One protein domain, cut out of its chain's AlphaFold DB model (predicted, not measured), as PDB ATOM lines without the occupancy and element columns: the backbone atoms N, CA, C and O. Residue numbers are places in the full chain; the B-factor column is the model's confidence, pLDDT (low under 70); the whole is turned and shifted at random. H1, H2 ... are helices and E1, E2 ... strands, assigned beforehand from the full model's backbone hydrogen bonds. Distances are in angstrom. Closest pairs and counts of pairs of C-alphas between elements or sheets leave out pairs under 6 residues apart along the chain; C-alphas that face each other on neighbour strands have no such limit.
ATOM      1  N   ILE A   3       9.314  27.279 -22.358       72.94
ATOM      2  CA  ILE A   3       9.746  28.423 -21.541       72.94
ATOM      3  C   ILE A   3      10.264  27.861 -20.217       72.94
ATOM      4  O   ILE A   3       9.577  27.070 -19.583       72.94
ATOM      5  N   ASN A   4      11.486  28.220 -19.812       77.00
ATOM      6  CA  ASN A   4      12.115  27.735 -18.571       77.00
ATOM      7  C   ASN A   4      12.136  26.197 -18.416       77.00
ATOM      8  O   ASN A   4      12.005  25.681 -17.314       77.00
ATOM      9  N   GLY A   5      12.281  25.455 -19.519       76.62
ATOM     10  CA  GLY A   5      12.258  23.987 -19.491       76.62
ATOM     11  C   GLY A   5      10.856  23.374 -19.418       76.62
ATOM     12  O   GLY A   5      10.740  22.158 -19.366       76.62
ATOM     13  N   ILE A   6       9.791  24.173 -19.480       79.81
ATOM     14  CA  ILE A   6       8.408  23.695 -19.487       79.81
ATOM     15  C   ILE A   6       7.867  23.791 -20.909       79.81
ATOM     16  O   ILE A   6       7.885  24.862 -21.512       79.81
ATOM     17  N   ALA A   7       7.409  22.678 -21.481       84.81
ATOM     18  CA  ALA A   7       6.762  22.649 -22.785       84.81
ATOM     19  C   ALA A   7       5.257  22.909 -22.639       84.81
ATOM     20  O   ALA A   7       4.540  22.125 -22.022       84.81
ATOM     21  N   HIS A   8       4.793  23.997 -23.251       89.75
ATOM     22  CA  HIS A   8       3.397  24.427 -23.270       89.75
ATOM     23  C   HIS A   8       2.721  23.966 -24.559       89.75
ATOM     24  O   HIS A   8       3.189  24.282 -25.666       89.75
ATOM     25  N   GLU A   9       1.603  23.268 -24.409       90.38
ATOM     26  CA  GLU A   9       0.818  22.714 -25.505       90.38
ATOM     27  C   GLU A   9      -0.676  22.919 -25.243       90.38
ATOM     28  O   GLU A   9      -1.206  22.459 -24.232       90.38
ATOM     29  N   ARG A  10      -1.380  23.581 -26.165       89.75
ATOM     30  CA  ARG A  10      -2.845  23.619 -26.137       89.75
ATOM     31  C   ARG A  10      -3.364  22.260 -26.594       89.75
ATOM     32  O   ARG A  10      -3.153  21.886 -27.742       89.75
ATOM     33  N   ILE A  11      -4.052  21.553 -25.705       92.44
ATOM     34  CA  ILE A  11      -4.536  20.185 -25.946       92.44
ATOM     35  C   ILE A  11      -6.062  20.079 -25.986       92.44
ATOM     36  O   ILE A  11      -6.598  19.001 -26.217       92.44
ATOM     37  N   GLY A  12      -6.768  21.183 -25.753       87.62
ATOM     38  CA  GLY A  12      -8.222  21.192 -25.779       87.62
ATOM     39  C   GLY A  12      -8.811  22.583 -25.938       87.62
ATOM     40  O   GLY A  12      -8.130  23.607 -25.801       87.62
ATOM     41  N   GLN A  13     -10.105  22.605 -26.229       89.44
ATOM     42  CA  GLN A  13     -10.929  23.806 -26.280       89.44
ATOM     43  C   GLN A  13     -12.096  23.632 -25.313       89.44
ATOM     44  O   GLN A  13     -12.628  22.535 -25.171       89.44
ATOM     45  N   ILE A  14     -12.465  24.712 -24.636       84.44
ATOM     46  CA  ILE A  14     -13.655  24.753 -23.790       84.44
ATOM     47  C   ILE A  14     -14.751  25.352 -24.649       84.44
ATOM     48  O   ILE A  14     -14.574  26.460 -25.158       84.44
ATOM     49  N   VAL A  15     -15.856  24.637 -24.815       83.25
ATOM     50  CA  VAL A  15     -16.984  25.090 -25.626       83.25
ATOM     51  C   VAL A  15     -18.272  25.086 -24.816       83.25
ATOM     52  O   VAL A  15     -18.464  24.249 -23.937       83.25
ATOM     53  N   GLY A  16     -19.158  26.033 -25.108       71.00
ATOM     54  CA  GLY A  16     -20.549  25.964 -24.686       71.00
ATOM     55  C   GLY A  16     -21.344  25.041 -25.592       71.00
ATOM     56  O   GLY A  16     -21.138  25.050 -26.798       71.00
ATOM     57  N   CYS A  17     -22.297  24.295 -25.042       65.75
ATOM     58  CA  CYS A  17     -23.313  23.632 -25.857       65.75
ATOM     59  C   CYS A  17     -24.488  24.591 -26.043       65.75
ATOM     60  O   CYS A  17     -25.183  24.918 -25.076       65.75
ATOM     61  N   VAL A  18     -24.728  25.046 -27.275       61.31
ATOM     62  CA  VAL A  18     -26.007  25.648 -27.665       61.31
ATOM     63  C   VAL A  18     -26.571  24.958 -28.897       61.31
ATOM     64  O   VAL A  18     -25.846  24.350 -29.671       61.31
ATOM     65  N   ASN A  19     -27.888  25.072 -29.085       53.41
ATOM     66  CA  ASN A  19     -28.680  24.334 -30.080       53.41
ATOM     67  C   ASN A  19     -28.112  24.259 -31.504       53.41
ATOM     68  O   ASN A  19     -28.467  23.351 -32.246       53.41
ATOM     69  N   ILE A  20     -27.337  25.258 -31.920       56.34
ATOM     70  CA  ILE A  20     -26.953  25.458 -33.319       56.34
ATOM     71  C   ILE A  20     -25.449  25.695 -33.525       56.34
ATOM     72  O   ILE A  20     -25.018  25.740 -34.673       56.34
ATOM     73  N   PHE A  21     -24.652  25.851 -32.461       69.00
ATOM     74  CA  PHE A  21     -23.193  26.017 -32.552       69.00
ATOM     75  C   PHE A  21     -22.503  25.783 -31.198       69.00
ATOM     76  O   PHE A  21     -23.149  25.696 -30.157       69.00
ATOM     77  N   GLU A  22     -21.174  25.708 -31.216       72.94
ATOM     78  CA  GLU A  22     -20.332  25.472 -30.041       72.94
ATOM     79  C   GLU A  22     -19.424  26.695 -29.798       72.94
ATOM     80  O   GLU A  22     -18.298  26.742 -30.307       72.94
ATOM     81  N   PRO A  23     -19.892  27.747 -29.090       79.56
ATOM     82  CA  PRO A  23     -19.057  28.911 -28.812       79.56
ATOM     83  C   PRO A  23     -17.849  28.505 -27.977       79.56
ATOM     84  O   PRO A  23     -17.989  27.866 -26.936       79.56
ATOM     85  N   THR A  24     -16.652  28.899 -28.409       86.69
ATOM     86  CA  THR A  24     -15.432  28.656 -27.637       86.69
ATOM     87  C   THR A  24     -15.346  29.645 -26.478       86.69
ATOM     88  O   THR A  24     -15.280  30.851 -26.689       86.69
ATOM     89  N   PHE A  25     -15.283  29.126 -25.256       88.94
ATOM     90  CA  PHE A  25     -15.123  29.894 -24.021       88.94
ATOM     91  C   PHE A  25     -13.726  29.803 -23.433       88.94
ATOM     92  O   PHE A  25     -13.456  30.411 -22.403       88.94
ATOM     93  N   GLY A  26     -12.826  29.041 -24.050       91.12
ATOM     94  CA  GLY A  26     -11.504  28.859 -23.486       91.12
ATOM     95  C   GLY A  26     -10.713  27.713 -24.085       91.12
ATOM     96  O   GLY A  26     -11.011  27.199 -25.169       91.12
ATOM     97  N   TYR A  27      -9.666  27.317 -23.376       91.31
ATOM     98  CA  TYR A  27      -8.790  26.233 -23.787       91.31
ATOM     99  C   TYR A  27      -8.081  25.566 -22.617       91.31
ATOM    100  O   TYR A  27      -7.916  26.147 -21.549       91.31
ATOM    101  N   LEU A  28      -7.654  24.327 -22.856       90.69
ATOM    102  CA  LEU A  28      -6.845  23.544 -21.933       90.69
ATOM    103  C   LEU A  28      -5.396  23.552 -22.414       90.69
ATOM    104  O   LEU A  28      -5.113  23.160 -23.552       90.69
ATOM    105  N   THR A  29      -4.495  23.966 -21.536       92.69
ATOM    106  CA  THR A  29      -3.052  23.920 -21.758       92.69
ATOM    107  C   THR A  29      -2.450  22.819 -20.901       92.69
ATOM    108  O   THR A  29      -2.747  22.712 -19.715       92.69
ATOM    109  N   ARG A  30      -1.584  22.013 -21.506       91.25
ATOM    110  CA  ARG A  30      -0.719  21.051 -20.834       91.25
ATOM    111  C   ARG A  30       0.694  21.618 -20.737       91.25
ATOM    112  O   ARG A  30       1.214  22.143 -21.724       91.25
ATOM    113  N   PHE A  31       1.305  21.458 -19.572       90.44
ATOM    114  CA  PHE A  31       2.663  21.873 -19.250       90.44
ATOM    115  C   PHE A  31       3.464  20.614 -18.937       90.44
ATOM    116  O   PHE A  31       3.148  19.904 -17.988       90.44
ATOM    117  N   LYS A  32       4.464  20.301 -19.759       88.88
ATOM    118  CA  LYS A  32       5.372  19.172 -19.515       88.88
ATOM    119  C   LYS A  32       6.712  19.698 -19.031       88.88
ATOM    120  O   LYS A  32       7.345  20.470 -19.754       88.88
ATOM    121  N   HIS A  33       7.144  19.276 -17.853       86.88
ATOM    122  CA  HIS A  33       8.431  19.678 -17.285       86.88
ATOM    123  C   HIS A  33       9.553  18.842 -17.901       86.88
ATOM    124  O   HIS A  33       9.517  17.614 -17.897       86.88
ATOM    125  N   ALA A  34      10.548  19.488 -18.505       82.44
ATOM    126  CA  ALA A  34      11.644  18.777 -19.147       82.44
ATOM    127  C   ALA A  34      12.527  18.085 -18.101       82.44
ATOM    128  O   ALA A  34      13.038  18.722 -17.183       82.44
ATOM    129  N   GLY A  35      12.761  16.786 -18.291       80.00
ATOM    130  CA  GLY A  35      13.614  15.988 -17.406       80.00
ATOM    131  C   GLY A  35      12.887  15.365 -16.212       80.00
ATOM    132  O   GLY A  35      13.533  14.662 -15.438       80.00
ATOM    133  N   THR A  36      11.573  15.564 -16.087       82.06
ATOM    134  CA  THR A  36      10.712  14.837 -15.145       82.06
ATOM    135  C   THR A  36       9.534  14.205 -15.895       82.06
ATOM    136  O   THR A  36       9.251  14.561 -17.039       82.06
ATOM    137  N   ASP A  37       8.842  13.262 -15.254       83.81
ATOM    138  CA  ASP A  37       7.561  12.724 -15.745       83.81
ATOM    139  C   ASP A  37       6.361  13.571 -15.265       83.81
ATOM    140  O   ASP A  37       5.206  13.143 -15.326       83.81
ATOM    141  N   GLU A  38       6.611  14.789 -14.777       89.38
ATOM    142  CA  GLU A  38       5.574  15.669 -14.247       89.38
ATOM    143  C   GLU A  38       4.843  16.403 -15.375       89.38
ATOM    144  O   GLU A  38       5.431  16.912 -16.337       89.38
ATOM    145  N   THR A  39       3.517  16.455 -15.258       90.19
ATOM    146  CA  THR A  39       2.642  17.125 -16.218       90.19
ATOM    147  C   THR A  39       1.557  17.894 -15.481       90.19
ATOM    148  O   THR A  39       0.736  17.284 -14.799       90.19
ATOM    149  N   ASP A  40       1.498  19.205 -15.712       91.25
ATOM    150  CA  ASP A  40       0.440  20.070 -15.193       91.25
ATOM    151  C   ASP A  40      -0.567  20.438 -16.281       91.25
ATOM    152  O   ASP A  40      -0.280  20.420 -17.485       91.25
ATOM    153  N   TYR A  41      -1.764  20.815 -15.842       90.88
ATOM    154  CA  TYR A  41      -2.863  21.223 -16.704       90.88
ATOM    155  C   TYR A  41      -3.446  22.540 -16.206       90.88
ATOM    156  O   TYR A  41      -3.756  22.674 -15.025       90.88
ATOM    157  N   GLN A  42      -3.635  23.499 -17.112       89.44
ATOM    158  CA  GLN A  42      -4.291  24.766 -16.808       89.44
ATOM    159  C   GLN A  42      -5.462  24.995 -17.750       89.44
ATOM    160  O   GLN A  42      -5.353  24.869 -18.973       89.44
ATOM    161  N   VAL A  43      -6.586  25.362 -17.153       89.31
ATOM    162  CA  VAL A  43      -7.805  25.743 -17.853       89.31
ATOM    163  C   VAL A  43      -7.814  27.262 -17.977       89.31
ATOM    164  O   VAL A  43      -7.689  27.969 -16.981       89.31
ATOM    165  N   HIS A  44      -7.960  27.770 -19.198       88.56
ATOM    166  CA  HIS A  44      -8.039  29.202 -19.468       88.56
ATOM    167  C   HIS A  44      -9.432  29.537 -19.977       88.56
ATOM    168  O   HIS A  44      -9.812  29.082 -21.056       88.56
ATOM    169  N   PHE A  45     -10.164  30.355 -19.228       89.81
ATOM    170  CA  PHE A  45     -11.451  30.892 -19.653       89.81
ATOM    171  C   PHE A  45     -11.271  32.273 -20.289       89.81
ATOM    172  O   PHE A  45     -10.519  33.109 -19.797       89.81
ATOM    173  N   SER A  46     -11.974  32.511 -21.392       90.19
ATOM    174  CA  SER A  46     -12.129  33.827 -22.001       90.19
ATOM    175  C   SER A  46     -13.350  34.493 -21.385       90.19
ATOM    176  O   SER A  46     -14.487  34.182 -21.742       90.19
ATOM    177  N   THR A  47     -13.108  35.404 -20.446       87.69
ATOM    178  CA  THR A  47     -14.163  36.194 -19.800       87.69
ATOM    179  C   THR A  47     -14.953  36.998 -20.827       87.69
ATOM    180  O   THR A  47     -16.175  36.955 -20.808       87.69
ATOM    181  N   GLU A  48     -14.275  37.613 -21.798       85.81
ATOM    182  CA  GLU A  48     -14.906  38.364 -22.891       85.81
ATOM    183  C   GLU A  48     -15.889  37.506 -23.704       85.81
ATOM    184  O   GLU A  48     -17.020  37.920 -23.958       85.81
ATOM    185  N   ALA A  49     -15.491  36.285 -24.085       82.94
ATOM    186  CA  ALA A  49     -16.361  35.383 -24.839       82.94
ATOM    187  C   ALA A  49     -17.572  34.920 -24.011       82.94
ATOM    188  O   ALA A  49     -18.680  34.801 -24.536       82.94
ATOM    189  N   ILE A  50     -17.369  34.679 -22.712       82.62
ATOM    190  CA  ILE A  50     -18.436  34.301 -21.777       82.62
ATOM    191  C   ILE A  50     -19.416  35.463 -21.577       82.62
ATOM    192  O   ILE A  50     -20.632  35.259 -21.603       82.62
ATOM    193  N   GLU A  51     -18.916  36.683 -21.402       81.81
ATOM    194  CA  GLU A  51     -19.728  37.887 -21.234       81.81
ATOM    195  C   GLU A  51     -20.556  38.178 -22.486       81.81
ATOM    196  O   GLU A  51     -21.770  38.355 -22.377       81.81
ATOM    197  N   ALA A  52     -19.939  38.145 -23.672       82.56
ATOM    198  CA  ALA A  52     -20.635  38.328 -24.943       82.56
ATOM    199  C   ALA A  52     -21.771  37.308 -25.109       82.56
ATOM    200  O   ALA A  52     -22.921  37.672 -25.347       82.56
ATOM    201  N   PHE A  53     -21.479  36.029 -24.864       81.38
ATOM    202  CA  PHE A  53     -22.484  34.975 -24.918       81.38
ATOM    203  C   PHE A  53     -23.611  35.169 -23.891       81.38
ATOM    204  O   PHE A  53     -24.780  34.901 -24.177       81.38
ATOM    205  N   THR A  54     -23.287  35.662 -22.696       77.56
ATOM    206  CA  THR A  54     -24.280  35.977 -21.662       77.56
ATOM    207  C   THR A  54     -25.205  37.107 -22.113       77.56
ATOM    208  O   THR A  54     -26.421  36.993 -21.955       77.56
ATOM    209  N   GLN A  55     -24.670  38.163 -22.732       77.12
ATOM    210  CA  GLN A  55     -25.479  39.248 -23.299       77.12
ATOM    211  C   GLN A  55     -26.373  38.760 -24.446       77.12
ATOM    212  O   GLN A  55     -27.555  39.114 -24.503       77.12
ATOM    213  N   ASP A  56     -25.867  37.889 -25.316       74.62
ATOM    214  CA  ASP A  56     -26.655  37.299 -26.402       74.62
ATOM    215  C   ASP A  56     -27.801  36.412 -25.874       74.62
ATOM    216  O   ASP A  56     -28.898  36.372 -26.440       74.62
ATOM    217  N   ARG A  57     -27.598  35.726 -24.742       71.38
ATOM    218  CA  ARG A  57     -28.681  34.999 -24.057       71.38
ATOM    219  C   ARG A  57     -29.710  35.943 -23.448       71.38
ATOM    220  O   ARG A  57     -30.906  35.731 -23.635       71.38
ATOM    221  N   LEU A  58     -29.269  36.976 -22.730       70.31
ATOM    222  CA  LEU A  58     -30.162  37.934 -22.065       70.31
ATOM    223  C   LEU A  58     -30.981  38.768 -23.060       70.31
ATOM    224  O   LEU A  58     -32.126  39.108 -22.776       70.31
ATOM    225  N   SER A  59     -30.422  39.060 -24.233       72.56
ATOM    226  CA  SER A  59     -31.126  39.734 -25.331       72.56
ATOM    227  C   SER A  59     -32.097  38.821 -26.092       72.56
ATOM    228  O   SER A  59     -32.873  39.301 -26.917       72.56
ATOM    229  N   GLY A  60     -32.089  37.512 -25.813       66.62
ATOM    230  CA  GLY A  60     -32.948  36.528 -26.469       66.62
ATOM    231  C   GLY A  60     -32.480  36.110 -27.866       66.62
ATOM    232  O   GLY A  60     -33.215  35.389 -28.546       66.62
ATOM    233  N   VAL A  61     -31.276  36.524 -28.286       68.38
ATOM    234  CA  VAL A  61     -30.641  36.100 -29.548       68.38
ATOM    235  C   VAL A  61     -30.397  34.590 -29.532       68.38
ATOM    236  O   VAL A  61     -30.708  33.903 -30.505       68.38
ATOM    237  N   TYR A  62     -29.938  34.048 -28.399       65.88
ATOM    238  CA  TYR A  62     -29.818  32.605 -28.198       65.88
ATOM    239  C   TYR A  62     -30.882  32.085 -27.237       65.88
ATOM    240  O   TYR A  62     -30.923  32.437 -26.058       65.88
ATOM    241  N   LYS A  63     -31.730  31.179 -27.734       58.19
ATOM    242  CA  LYS A  63     -32.656  30.404 -26.901       58.19
ATOM    243  C   LYS A  63     -31.929  29.185 -26.342       58.19
ATOM    244  O   LYS A  63     -31.242  28.479 -27.084       58.19
ATOM    245  N   ASN A  64     -32.097  28.933 -25.044       56.03
ATOM    246  CA  ASN A  64     -31.565  27.746 -24.375       56.03
ATOM    247  C   ASN A  64     -32.002  26.490 -25.134       56.03
ATOM    248  O   ASN A  64     -33.184  26.340 -25.438       56.03
ATOM    249  N   GLY A  65     -31.096  25.554 -25.385       52.28
ATOM    250  CA  GLY A  65     -31.562  24.197 -25.683       52.28
ATOM    251  C   GLY A  65     -30.543  23.076 -25.609       52.28
ATOM    252  O   GLY A  65     -30.838  21.971 -26.039       52.28
ATOM    253  N   CYS A  66     -29.427  23.293 -24.918       53.75
ATOM    254  CA  CYS A  66     -28.685  22.188 -24.315       53.75
ATOM    255  C   CYS A  66     -28.858  22.212 -22.793       53.75
ATOM    256  O   CYS A  66     -27.901  22.464 -22.067       53.75
ATOM    257  N   PHE A  67     -30.062  21.958 -22.285       53.03
ATOM    258  CA  PHE A  67     -30.113  21.299 -20.981       53.03
ATOM    259  C   PHE A  67     -30.203  19.810 -21.273       53.03
ATOM    260  O   PHE A  67     -31.091  19.382 -22.011       53.03
ATOM    261  N   ALA A  68     -29.265  19.028 -20.735       49.62
ATOM    262  CA  ALA A  68     -29.418  17.582 -20.717       49.62
ATOM    263  C   ALA A  68     -30.784  17.265 -20.084       49.62
ATOM    264  O   ALA A  68     -31.170  17.907 -19.104       49.62
ATOM    265  N   GLY A  69     -31.547  16.332 -20.662       49.16
ATOM    266  CA  GLY A  69     -32.927  16.056 -20.230       49.16
ATOM    267  C   GLY A  69     -33.051  15.734 -18.735       49.16
ATOM    268  O   GLY A  69     -34.078  16.013 -18.129       49.16
ATOM    269  N   GLU A  70     -31.973  15.235 -18.132       49.69
ATOM    270  CA  GLU A  70     -31.817  14.995 -16.695       49.69
ATOM    271  C   GLU A  70     -31.823  16.274 -15.833       49.69
ATOM    272  O   GLU A  70     -32.419  16.281 -14.759       49.69
ATOM    273  N   ILE A  71     -31.251  17.385 -16.316       47.50
ATOM    274  CA  ILE A  71     -31.232  18.679 -15.607       47.50
ATOM    275  C   ILE A  71     -32.641  19.279 -15.543       47.50
ATOM    276  O   ILE A  71     -33.026  19.866 -14.537       47.50
ATOM    277  N   LEU A  72     -33.446  19.076 -16.590       50.47
ATOM    278  CA  LEU A  72     -34.839  19.536 -16.647       50.47
ATOM    279  C   LEU A  72     -35.781  18.737 -15.729       50.47
ATOM    280  O   LEU A  72     -36.916  19.154 -15.510       50.47
ATOM    281  N   GLN A  73     -35.334  17.589 -15.214       55.06
ATOM    282  CA  GLN A  73     -36.113  16.711 -14.334       55.06
ATOM    283  C   GLN A  73     -35.744  16.862 -12.851       55.06
ATOM    284  O   GLN A  73     -36.408  16.286 -11.986       55.06
ATOM    285  N   MET A  74     -34.712  17.646 -12.527       52.06
ATOM    286  CA  MET A  74     -34.336  17.932 -11.146       52.06
ATOM    287  C   MET A  74     -35.326  18.929 -10.522       52.06
ATOM    288  O   MET A  74     -35.301  20.116 -10.821       52.06
TER     289      MET A  74
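What this domain is: This is residues 3 to 74 of the 92 residues of an uncharacterized protein of Enterobacter cloacae (UniProt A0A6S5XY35). A narrow, strongly twisted slab of three antiparallel strands, E1, E2 and E3, makes one part of an elongated model, and a single helix, H1, carries the length on beyond the end of E3 and only grazes the sheet. After H1 a stretch with no named element, residues 59 to 74, folds away across the far end of the model, and its residues 68 to 74 stick out. The printed part has 72 residues, with three named strands and then one named helix along the chain, in the order E1 E2 E3 H1; the sheet runs E1 E2 E3 and the class is mixed, helices and strands. The whole is only just extended, close to loose, with a radius of gyration of the C-alphas of 17.1 A, and spans 51 by 28 by 18 A.

How they stand to each other: E1, residues 6 to 15, and E2, residues 24 to 33, form a hairpin. They are antiparallel neighbours, with 157 degrees between their directions; N 7 and O 32 are within hydrogen-bond range at 2.8 A, and N 14 and O 26 at 2.9 A. E2 and E3, residues 39 to 45, form a second hairpin, antiparallel at 160 degrees, with N 29 and O 42 at 2.8 A and N 44 and O 27 at 2.9 A. The three strands make a meander, each strand the antiparallel neighbour of the one before; E1 and E3 are edge strands and E2 is an inner strand. H1, residues 47 to 58, is on the sheet but only grazes it, with its residues 47 to 53. The closest C-alphas of E2 and H1 are those of Phe 25 and Ala 49, 5.7 A apart. In H1 every O i to N i+4 pair is within hydrogen-bond range.

Where its parts are: E1 is 26.2 A long and begins with C-alpha 6 at (8.408, 23.695, -19.487). E2 is 27.5 A long. E3, 20.0 A long, ends with C-alpha 45 at (-11.451, 30.892, -19.653). H1 is 16.3 A long and ends with C-alpha 58 at (-30.162, 37.934, -22.065).

The domain as a whole: The two C-alphas farthest apart are those of Gly 35 and Gly 60, 51.7 A. The links E2 to E3 and E3 to H1 are tight, and E1 to E2 is short. The printed part has no cut. Residues 55 to 60, of which 55 to 58 belong to H1, stand free, and so do residues 68 to 74. The mean pLDDT of the printed part is 76.7, and residues 17 to 21 and 60 to 74 are under 70.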